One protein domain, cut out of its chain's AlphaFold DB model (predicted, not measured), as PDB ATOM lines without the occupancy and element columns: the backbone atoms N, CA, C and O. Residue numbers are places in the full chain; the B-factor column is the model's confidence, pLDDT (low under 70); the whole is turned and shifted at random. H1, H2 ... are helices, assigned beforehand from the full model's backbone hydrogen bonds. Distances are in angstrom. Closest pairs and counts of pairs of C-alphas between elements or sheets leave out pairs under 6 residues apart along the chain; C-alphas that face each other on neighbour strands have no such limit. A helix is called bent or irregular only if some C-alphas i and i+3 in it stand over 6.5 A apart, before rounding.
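AT A GLANCE: This is residues 2 to 52 and 171 to 193 of the 193 residues of the protein "Conserved domain protein" of Eubacterium sp. CAG:192 (UniProt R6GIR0). One very long helix, H1, makes the whole length of a thin rod, and a shorter helix, H2, packs side by side on its later part, running back the opposite way. The first twenty residues of H1, 2 to 21, stick out alone beyond H2. The printed part has 74 residues, with two named helices in the order H1, H2 and no named strand, and its class is all helix. The whole is extended, with a radius of gyration of the C-alphas of 20.4 A and spans of 76 by 18 by 12 A.

IN THESE COORDINATES: H1 covers residues 2 to 52 and measures 75.7 A from first to last C-alpha. It begins at C-alpha 2, at (-47.343, -31.823, -62.664), and ends at C-alpha 52, at (-22.070, -58.356, 3.529). H2 covers residues 171 to 191 and measures 30.5 A, ending at C-alpha 191, at (-24.153, -43.185, -35.650). Residues 192 and 193 follow it, and Arg 193 is the chain's last residue.

HOW THE PARTS SIT: H1 touches H2 with residues 33 to 47 alone, and 8 pairs of C-alphas lie within 8 A. The closest C-alphas of the two, those of Leu 36 and Val 178, are 6.8 A apart. Their lines stand at a shallow tilt of 20 degrees, and they run opposite ways. Their centres are 15.3 A apart. Residues 2 to 21 of H1 stand free. In H2 every O i to N i+4 pair is within hydrogen-bond range; in H1 46 of 47 are. Neither helix is bent.

THE WHOLE: The two C-alphas farthest apart, those of Glu 2 and Ser 52, are 75.7 A apart. Without residues 2 to 21 the body has 54 residues and spans 45 by 17 by 11 A. The link from H1 to H2 runs across the cut: residues 53 to 170 are not printed, and C-alphas 52 and 171 are 14.7 A apart. The mean pLDDT of the printed part is 76.4, and residues 2 to 6, residue 26 and residues 188 to 193 are under 70.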
ATOM      1  N   GLU A   2     -46.740 -30.711 -63.419       57.59
ATOM      2  CA  GLU A   2     -47.343 -31.823 -62.664       57.59
ATOM      3  C   GLU A   2     -46.368 -32.919 -62.187       57.59
ATOM      4  O   GLU A   2     -46.391 -33.221 -61.002       57.59
ATOM      5  N   GLU A   3     -45.493 -33.483 -63.035       57.81
ATOM      6  CA  GLU A   3     -44.621 -34.624 -62.643       57.81
ATOM      7  C   GLU A   3     -43.688 -34.313 -61.460       57.81
ATOM      8  O   GLU A   3     -43.598 -35.070 -60.501       57.81
ATOM      9  N   LYS A   4     -43.062 -33.129 -61.455       60.38
ATOM     10  CA  LYS A   4     -42.215 -32.697 -60.327       60.38
ATOM     11  C   LYS A   4     -42.996 -32.508 -59.024       60.38
ATOM     12  O   LYS A   4     -42.397 -32.524 -57.954       60.38
ATOM     13  N   LYS A   5     -44.308 -32.267 -59.108       63.88
ATOM     14  CA  LYS A   5     -45.180 -32.099 -57.942       63.88
ATOM     15  C   LYS A   5     -45.583 -33.459 -57.364       63.88
ATOM     16  O   LYS A   5     -45.591 -33.597 -56.146       63.88
ATOM     17  N   SER A   6     -45.827 -34.460 -58.218       66.06
ATOM     18  CA  SER A   6     -46.096 -35.838 -57.784       66.06
ATOM     19  C   SER A   6     -44.868 -36.530 -57.192       66.06
ATOM     20  O   SER A   6     -45.005 -37.247 -56.206       66.06
ATOM     21  N   ASP A   7     -43.669 -36.275 -57.723       73.00
ATOM     22  CA  ASP A   7     -42.426 -36.832 -57.160       73.00
ATOM     23  C   ASP A   7     -42.165 -36.299 -55.745       73.00
ATOM     24  O   ASP A   7     -41.826 -37.051 -54.832       73.00
ATOM     25  N   LEU A   8     -42.414 -35.002 -55.537       78.25
ATOM     26  CA  LEU A   8     -42.273 -34.358 -54.234       78.25
ATOM     27  C   LEU A   8     -43.279 -34.909 -53.208       78.25
ATOM     28  O   LEU A   8     -42.932 -35.092 -52.045       78.25
ATOM     29  N   GLU A   9     -44.517 -35.191 -53.623       78.00
ATOM     30  CA  GLU A   9     -45.538 -35.805 -52.762       78.00
ATOM     31  C   GLU A   9     -45.163 -37.237 -52.354       78.00
ATOM     32  O   GLU A   9     -45.335 -37.610 -51.191       78.00
ATOM     33  N   ILE A  10     -44.592 -38.020 -53.275       79.88
ATOM     34  CA  ILE A  10     -44.090 -39.373 -52.995       79.88
ATOM     35  C   ILE A  10     -42.919 -39.326 -52.009       79.88
ATOM     36  O   ILE A  10     -42.881 -40.120 -51.066       79.88
ATOM     37  N   ASP A  11     -41.985 -38.392 -52.181       76.25
ATOM     38  CA  ASP A  11     -40.841 -38.243 -51.279       76.25
ATOM     39  C   ASP A  11     -41.260 -37.754 -49.884       76.25
ATOM     40  O   ASP A  11     -40.757 -38.258 -48.877       76.25
ATOM     41  N   ILE A  12     -42.232 -36.840 -49.789       81.62
ATOM     42  CA  ILE A  12     -42.822 -36.428 -48.504       81.62
ATOM     43  C   ILE A  12     -43.475 -37.626 -47.811       81.62
ATOM     44  O   ILE A  12     -43.252 -37.846 -46.618       81.62
ATOM     45  N   PHE A  13     -44.249 -38.421 -48.550       78.06
ATOM     46  CA  PHE A  13     -44.902 -39.603 -48.005       78.06
ATOM     47  C   PHE A  13     -43.886 -40.653 -47.531       78.06
ATOM     48  O   PHE A  13     -44.032 -41.198 -46.435       78.06
ATOM     49  N   ARG A  14     -42.817 -40.892 -48.304       77.69
ATOM     50  CA  ARG A  14     -41.722 -41.803 -47.931       77.69
ATOM     51  C   ARG A  14     -41.030 -41.343 -46.646       77.69
ATOM     52  O   ARG A  14     -40.907 -42.140 -45.720       77.69
ATOM     53  N   ASN A  15     -40.673 -40.061 -46.557       76.31
ATOM     54  CA  ASN A  15     -40.038 -39.483 -45.370       76.31
ATOM     55  C   ASN A  15     -40.928 -39.590 -44.123       76.31
ATOM     56  O   ASN A  15     -40.443 -39.910 -43.043       76.31
ATOM     57  N   GLN A  16     -42.238 -39.368 -44.258       79.38
ATOM     58  CA  GLN A  16     -43.180 -39.527 -43.144       79.38
ATOM     59  C   GLN A  16     -43.282 -40.981 -42.666       79.38
ATOM     60  O   GLN A  16     -43.423 -41.229 -41.466       79.38
ATOM     61  N   LEU A  17     -43.226 -41.943 -43.591       76.06
ATOM     62  CA  LEU A  17     -43.248 -43.367 -43.262       76.06
ATOM     63  C   LEU A  17     -41.969 -43.785 -42.524       76.06
ATOM     64  O   LEU A  17     -42.029 -44.478 -41.509       76.06
ATOM     65  N   GLU A  18     -40.823 -43.319 -43.016       76.44
ATOM     66  CA  GLU A  18     -39.506 -43.583 -42.441       76.44
ATOM     67  C   GLU A  18     -39.360 -42.945 -41.053       76.44
ATOM     68  O   GLU A  18     -38.909 -43.599 -40.112       76.44
ATOM     69  N   GLN A  19     -39.857 -41.718 -40.879       73.75
ATOM     70  CA  GLN A  19     -39.889 -41.046 -39.584       73.75
ATOM     71  C   GLN A  19     -40.728 -41.822 -38.556       73.75
ATOM     72  O   GLN A  19     -40.265 -42.049 -37.439       73.75
ATOM     73  N   LYS A  20     -41.927 -42.292 -38.930       79.31
ATOM     74  CA  LYS A  20     -42.767 -43.113 -38.038       79.31
ATOM     75  C   LYS A  20     -42.080 -44.413 -37.622       79.31
ATOM     76  O   LYS A  20     -42.121 -44.780 -36.450       79.31
ATOM     77  N   TYR A  21     -41.425 -45.089 -38.562       75.81
ATOM     78  CA  TYR A  21     -40.679 -46.315 -38.283       75.81
ATOM     79  C   TYR A  21     -39.513 -46.079 -37.305       75.81
ATOM     80  O   TYR A  21     -39.315 -46.854 -36.365       75.81
ATOM     81  N   LEU A  22     -38.766 -44.985 -37.481       74.56
ATOM     82  CA  LEU A  22     -37.683 -44.592 -36.574       74.56
ATOM     83  C   LEU A  22     -38.200 -44.233 -35.173       74.56
ATOM     84  O   LEU A  22     -37.586 -44.612 -34.174       74.56
ATOM     85  N   GLU A  23     -39.339 -43.544 -35.076       76.69
ATOM     86  CA  GLU A  23     -39.981 -43.210 -33.799       76.69
ATOM     87  C   GLU A  23     -40.397 -44.466 -33.018       76.69
ATOM     88  O   GLU A  23     -40.107 -44.569 -31.819       76.69
ATOM     89  N   GLU A  24     -41.005 -45.452 -33.686       77.88
ATOM     90  CA  GLU A  24     -41.360 -46.740 -33.078       77.88
ATOM     91  C   GLU A  24     -40.123 -47.508 -32.600       77.88
ATOM     92  O   GLU A  24     -40.074 -47.937 -31.441       77.88
ATOM     93  N   LYS A  25     -39.076 -47.607 -33.432       73.25
ATOM     94  CA  LYS A  25     -37.810 -48.243 -33.032       73.25
ATOM     95  C   LYS A  25     -37.128 -47.536 -31.865       73.25
ATOM     96  O   LYS A  25     -36.562 -48.194 -30.985       73.25
ATOM     97  N   CYS A  26     -37.176 -46.207 -31.829       68.25
ATOM     98  CA  CYS A  26     -36.615 -45.410 -30.743       68.25
ATOM     99  C   CYS A  26     -37.388 -45.638 -29.435       68.25
ATOM    100  O   CYS A  26     -36.781 -45.763 -28.369       68.25
ATOM    101  N   LYS A  27     -38.720 -45.762 -29.507       77.50
ATOM    102  CA  LYS A  27     -39.560 -46.107 -28.354       77.50
ATOM    103  C   LYS A  27     -39.237 -47.502 -27.817       77.50
ATOM    104  O   LYS A  27     -38.952 -47.631 -26.628       77.50
ATOM    105  N   GLU A  28     -39.204 -48.515 -28.682       76.88
ATOM    106  CA  GLU A  28     -38.862 -49.894 -28.299       76.88
ATOM    107  C   GLU A  28     -37.463 -49.966 -27.659       76.88
ATOM    108  O   GLU A  28     -37.248 -50.623 -26.639       76.88
ATOM    109  N   SER A  29     -36.512 -49.225 -28.224       71.75
ATOM    110  CA  SER A  29     -35.148 -49.116 -27.712       71.75
ATOM    111  C   SER A  29     -35.073 -48.474 -26.323       71.75
ATOM    112  O   SER A  29     -34.371 -48.986 -25.453       71.75
ATOM    113  N   LYS A  30     -35.824 -47.392 -26.075       74.88
ATOM    114  CA  LYS A  30     -35.906 -46.753 -24.748       74.88
ATOM    115  C   LYS A  30     -36.504 -47.686 -23.699       74.88
ATOM    116  O   LYS A  30     -36.024 -47.726 -22.569       74.88
ATOM    117  N   GLU A  31     -37.530 -48.451 -24.065       80.81
ATOM    118  CA  GLU A  31     -38.124 -49.447 -23.171       80.81
ATOM    119  C   GLU A  31     -37.131 -50.564 -22.820       80.81
ATOM    120  O   GLU A  31     -37.085 -51.000 -21.669       80.81
ATOM    121  N   LYS A  32     -36.310 -51.012 -23.782       78.69
ATOM    122  CA  LYS A  32     -35.226 -51.979 -23.534       78.69
ATOM    123  C   LYS A  32     -34.144 -51.402 -22.622       78.69
ATOM    124  O   LYS A  32     -33.765 -52.073 -21.666       78.69
ATOM    125  N   LEU A  33     -33.706 -50.162 -22.854       75.69
ATOM    126  CA  LEU A  33     -32.720 -49.484 -22.006       75.69
ATOM    127  C   LEU A  33     -33.202 -49.384 -20.552       75.69
ATOM    128  O   LEU A  33     -32.512 -49.821 -19.639       75.69
ATOM    129  N   GLY A  34     -34.448 -48.944 -20.344       80.50
ATOM    130  CA  GLY A  34     -35.027 -48.851 -19.002       80.50
ATOM    131  C   GLY A  34     -35.183 -50.202 -18.292       80.50
ATOM    132  O   GLY A  34     -35.289 -50.244 -17.066       80.50
ATOM    133  N   LYS A  35     -35.199 -51.326 -19.024       84.50
ATOM    134  CA  LYS A  35     -35.106 -52.670 -18.429       84.50
ATOM    135  C   LYS A  35     -33.669 -53.003 -18.022       84.50
ATOM    136  O   LYS A  35     -33.491 -53.571 -16.949       84.50
ATOM    137  N   LEU A  36     -32.671 -52.646 -18.834       83.25
ATOM    138  CA  LEU A  36     -31.250 -52.857 -18.524       83.25
ATOM    139  C   LEU A  36     -30.806 -52.038 -17.303       83.25
ATOM    140  O   LEU A  36     -30.143 -52.588 -16.428       83.25
ATOM    141  N   ASP A  37     -31.254 -50.787 -17.174       82.50
ATOM    142  CA  ASP A  37     -30.961 -49.950 -16.000       82.50
ATOM    143  C   ASP A  37     -31.483 -50.588 -14.704       82.50
ATOM    144  O   ASP A  37     -30.766 -50.695 -13.710       82.50
ATOM    145  N   LYS A  38     -32.712 -51.120 -14.729       86.00
ATOM    146  CA  LYS A  38     -33.285 -51.854 -13.588       86.00
ATOM    147  C   LYS A  38     -32.504 -53.124 -13.253       86.00
ATOM    148  O   LYS A  38     -32.418 -53.490 -12.082       86.00
ATOM    149  N   VAL A  39     -31.956 -53.810 -14.260       83.62
ATOM    150  CA  VAL A  39     -31.081 -54.971 -14.046       83.62
ATOM    151  C   VAL A  39     -29.793 -54.534 -13.351       83.62
ATOM    152  O   VAL A  39     -29.416 -55.169 -12.373       83.62
ATOM    153  N   LEU A  40     -29.166 -53.434 -13.778       85.06
ATOM    154  CA  LEU A  40     -27.967 -52.892 -13.129       85.06
ATOM    155  C   LEU A  40     -28.230 -52.484 -11.672       85.06
ATOM    156  O   LEU A  40     -27.464 -52.860 -10.787       85.06
ATOM    157  N   GLU A  41     -29.339 -51.796 -11.392       87.25
ATOM    158  CA  GLU A  41     -29.739 -51.465 -10.015       87.25
ATOM    159  C   GLU A  41     -29.962 -52.718  -9.154       87.25
ATOM    160  O   GLU A  41     -29.598 -52.757  -7.975       87.25
ATOM    161  N   GLY A  42     -30.581 -53.752  -9.731       83.75
ATOM    162  CA  GLY A  42     -30.769 -55.042  -9.075       83.75
ATOM    163  C   GLY A  42     -29.440 -55.737  -8.781       83.75
ATOM    164  O   GLY A  42     -29.231 -56.199  -7.659       83.75
ATOM    165  N   LEU A  43     -28.529 -55.768  -9.756       83.62
ATOM    166  CA  LEU A  43     -27.195 -56.352  -9.610       83.62
ATOM    167  C   LEU A  43     -26.395 -55.659  -8.512       83.62
ATOM    168  O   LEU A  43     -25.793 -56.345  -7.695       83.62
ATOM    169  N   GLU A  44     -26.452 -54.330  -8.417       84.25
ATOM    170  CA  GLU A  44     -25.763 -53.587  -7.356       84.25
ATOM    171  C   GLU A  44     -26.299 -53.950  -5.961       84.25
ATOM    172  O   GLU A  44     -25.531 -54.138  -5.014       84.25
ATOM    173  N   LYS A  45     -27.618 -54.134  -5.815       84.56
ATOM    174  CA  LYS A  45     -28.213 -54.614  -4.554       84.56
ATOM    175  C   LYS A  45     -27.730 -56.019  -4.200       84.56
ATOM    176  O   LYS A  45     -27.360 -56.257  -3.052       84.56
ATOM    177  N   VAL A  46     -27.707 -56.932  -5.171       79.06
ATOM    178  CA  VAL A  46     -27.220 -58.308  -4.973       79.06
ATOM    179  C   VAL A  46     -25.725 -58.313  -4.633       79.06
ATOM    180  O   VAL A  46     -25.311 -59.009  -3.709       79.06
ATOM    181  N   LYS A  47     -24.921 -57.481  -5.299       81.25
ATOM    182  CA  LYS A  47     -23.488 -57.309  -5.031       81.25
ATOM    183  C   LYS A  47     -23.240 -56.822  -3.605       81.25
ATOM    184  O   LYS A  47     -22.404 -57.382  -2.903       81.25
ATOM    185  N   ASN A  48     -23.996 -55.827  -3.145       81.12
ATOM    186  CA  ASN A  48     -23.894 -55.322  -1.774       81.12
ATOM    187  C   ASN A  48     -24.359 -56.349  -0.735       81.12
ATOM    188  O   ASN A  48     -23.734 -56.481   0.317       81.12
ATOM    189  N   PHE A  49     -25.397 -57.125  -1.053       76.62
ATOM    190  CA  PHE A  49     -25.818 -58.252  -0.229       76.62
ATOM    191  C   PHE A  49     -24.694 -59.288  -0.087       76.62
ATOM    192  O   PHE A  49     -24.336 -59.645   1.026       76.62
ATOM    193  N   ILE A  50     -24.052 -59.702  -1.177       77.50
ATOM    194  CA  ILE A  50     -22.935 -60.665  -1.162       77.50
ATOM    195  C   ILE A  50     -21.716 -60.130  -0.418       77.50
ATOM    196  O   ILE A  50     -21.128 -60.849   0.387       77.50
ATOM    197  N   LYS A  51     -21.375 -58.850  -0.612       79.94
ATOM    198  CA  LYS A  51     -20.294 -58.189   0.129       79.94
ATOM    199  C   LYS A  51     -20.503 -58.245   1.640       79.94
ATOM    200  O   LYS A  51     -19.528 -58.376   2.373       79.94
ATOM    201  N   SER A  52     -21.754 -58.203   2.103       78.00
ATOM    202  CA  SER A  52     -22.070 -58.356   3.529       78.00
ATOM    203  C   SER A  52     -21.670 -59.730   4.095       78.00
ATOM    204  O   SER A  52     -21.412 -59.835   5.291       78.00
ATOM    205  N   ILE A 171     -21.526 -62.337 -10.996       77.69
ATOM    206  CA  ILE A 171     -22.118 -60.994 -10.980       77.69
ATOM    207  C   ILE A 171     -21.294 -60.031 -11.818       77.69
ATOM    208  O   ILE A 171     -21.873 -59.290 -12.608       77.69
ATOM    209  N   GLU A 172     -19.969 -60.061 -11.690       83.50
ATOM    210  CA  GLU A 172     -19.086 -59.231 -12.510       83.50
ATOM    211  C   GLU A 172     -19.238 -59.543 -14.001       83.50
ATOM    212  O   GLU A 172     -19.360 -58.623 -14.810       83.50
ATOM    213  N   ALA A 173     -19.321 -60.824 -14.373       82.81
ATOM    214  CA  ALA A 173     -19.534 -61.231 -15.759       82.81
ATOM    215  C   ALA A 173     -20.864 -60.701 -16.327       82.81
ATOM    216  O   ALA A 173     -20.893 -60.158 -17.435       82.81
ATOM    217  N   VAL A 174     -21.958 -60.803 -15.561       81.19
ATOM    218  CA  VAL A 174     -23.269 -60.265 -15.965       81.19
ATOM    219  C   VAL A 174     -23.234 -58.735 -16.037       81.19
ATOM    220  O   VAL A 174     -23.774 -58.155 -16.978       81.19
ATOM    221  N   GLU A 175     -22.574 -58.067 -15.090       83.94
ATOM    222  CA  GLU A 175     -22.430 -56.608 -15.072       83.94
ATOM    223  C   GLU A 175     -21.682 -56.102 -16.318       83.94
ATOM    224  O   GLU A 175     -22.140 -55.164 -16.974       83.94
ATOM    225  N   VAL A 176     -20.576 -56.758 -16.691       87.31
ATOM    226  CA  VAL A 176     -19.810 -56.458 -17.914       87.31
ATOM    227  C   VAL A 176     -20.667 -56.661 -19.162       87.31
ATOM    228  O   VAL A 176     -20.676 -55.802 -20.043       87.31
ATOM    229  N   GLN A 177     -21.424 -57.758 -19.234       84.94
ATOM    230  CA  GLN A 177     -22.300 -58.035 -20.371       84.94
ATOM    231  C   GLN A 177     -23.387 -56.961 -20.529       84.94
ATOM    232  O   GLN A 177     -23.589 -56.444 -21.628       84.94
ATOM    233  N   VAL A 178     -24.065 -56.596 -19.438       83.44
ATOM    234  CA  VAL A 178     -25.133 -55.585 -19.461       83.44
ATOM    235  C   VAL A 178     -24.572 -54.209 -19.823       83.44
ATOM    236  O   VAL A 178     -25.152 -53.526 -20.666       83.44
ATOM    237  N   LYS A 179     -23.419 -53.818 -19.265       85.25
ATOM    238  CA  LYS A 179     -22.738 -52.564 -19.632       85.25
ATOM    239  C   LYS A 179     -22.343 -52.539 -21.107       85.25
ATOM    240  O   LYS A 179     -22.602 -51.544 -21.777       85.25
ATOM    241  N   GLY A 180     -21.819 -53.643 -21.639       83.69
ATOM    242  CA  GLY A 180     -21.505 -53.768 -23.064       83.69
ATOM    243  C   GLY A 180     -22.727 -53.555 -23.966       83.69
ATOM    244  O   GLY A 180     -22.637 -52.828 -24.953       83.69
ATOM    245  N   MET A 181     -23.887 -54.110 -23.593       82.00
ATOM    246  CA  MET A 181     -25.146 -53.898 -24.324       82.00
ATOM    247  C   MET A 181     -25.601 -52.430 -24.298       82.00
ATOM    248  O   MET A 181     -26.119 -51.928 -25.298       82.00
ATOM    249  N   VAL A 182     -25.403 -51.732 -23.175       80.81
ATOM    250  CA  VAL A 182     -25.710 -50.297 -23.047       80.81
ATOM    251  C   VAL A 182     -24.754 -49.455 -23.901       80.81
ATOM    252  O   VAL A 182     -25.207 -48.596 -24.655       80.81
ATOM    253  N   GLU A 183     -23.450 -49.728 -23.859       81.88
ATOM    254  CA  GLU A 183     -22.451 -49.007 -24.659       81.88
ATOM    255  C   GLU A 183     -22.641 -49.205 -26.169       81.88
ATOM    256  O   GLU A 183     -22.486 -48.266 -26.953       81.88
ATOM    257  N   GLU A 184     -22.960 -50.427 -26.606       79.06
ATOM    258  CA  GLU A 184     -23.267 -50.717 -28.008       79.06
ATOM    259  C   GLU A 184     -24.500 -49.934 -28.467       79.06
ATOM    260  O   GLU A 184     -24.497 -49.324 -29.542       79.06
ATOM    261  N   TRP A 185     -25.529 -49.880 -27.620       72.62
ATOM    262  CA  TRP A 185     -26.716 -49.081 -27.876       72.62
ATOM    263  C   TRP A 185     -26.394 -47.584 -27.999       72.62
ATOM    264  O   TRP A 185     -26.835 -46.935 -28.952       72.62
ATOM    265  N   GLU A 186     -25.583 -47.029 -27.094       73.44
ATOM    266  CA  GLU A 186     -25.172 -45.623 -27.153       73.44
ATOM    267  C   GLU A 186     -24.373 -45.302 -28.421       73.44
ATOM    268  O   GLU A 186     -24.621 -44.276 -29.062       73.44
ATOM    269  N   LYS A 187     -23.458 -46.193 -28.820       75.81
ATOM    270  CA  LYS A 187     -22.667 -46.051 -30.053       75.81
ATOM    271  C   LYS A 187     -23.549 -46.080 -31.300       75.81
ATOM    272  O   LYS A 187     -23.337 -45.267 -32.201       75.81
ATOM    273  N   ASN A 188     -24.538 -46.971 -31.359       69.31
ATOM    274  CA  ASN A 188     -25.466 -47.050 -32.489       69.31
ATOM    275  C   ASN A 188     -26.369 -45.810 -32.566       69.31
ATOM    276  O   ASN A 188     -26.541 -45.250 -33.646       69.31
ATOM    277  N   ARG A 189     -26.816 -45.278 -31.423       62.94
ATOM    278  CA  ARG A 189     -27.583 -44.024 -31.359       62.94
ATOM    279  C   ARG A 189     -26.801 -42.799 -31.855       62.94
ATOM    280  O   ARG A 189     -27.402 -41.872 -32.387       62.94
ATOM    281  N   ILE A 190     -25.483 -42.754 -31.645       60.12
ATOM    282  CA  ILE A 190     -24.626 -41.653 -32.125       60.12
ATOM    283  C   ILE A 190     -24.387 -41.752 -33.639       60.12
ATOM    284  O   ILE A 190     -24.274 -40.720 -34.287       60.12
ATOM    285  N   LYS A 191     -24.333 -42.965 -34.203       54.28
ATOM    286  CA  LYS A 191     -24.153 -43.185 -35.650       54.28
ATOM    287  C   LYS A 191     -25.409 -42.905 -36.483       54.28
ATOM    288  O   LYS A 191     -25.283 -42.664 -37.676       54.28
ATOM    289  N   GLU A 192     -26.592 -42.974 -35.875       48.91
ATOM    290  CA  GLU A 192     -27.885 -42.680 -36.515       48.91
ATOM    291  C   GLU A 192     -28.290 -41.189 -36.432       48.91
ATOM    292  O   GLU A 192     -29.384 -40.827 -36.865       48.91
ATOM    293  N   ARG A 193     -27.435 -40.324 -35.866       45.53
ATOM    294  CA  ARG A 193     -27.583 -38.858 -35.859       45.53
ATOM    295  C   ARG A 193     -26.727 -38.211 -36.937       45.53
ATOM    296  O   ARG A 193     -27.192 -37.185 -37.475       45.53
TER     297      ARG A 193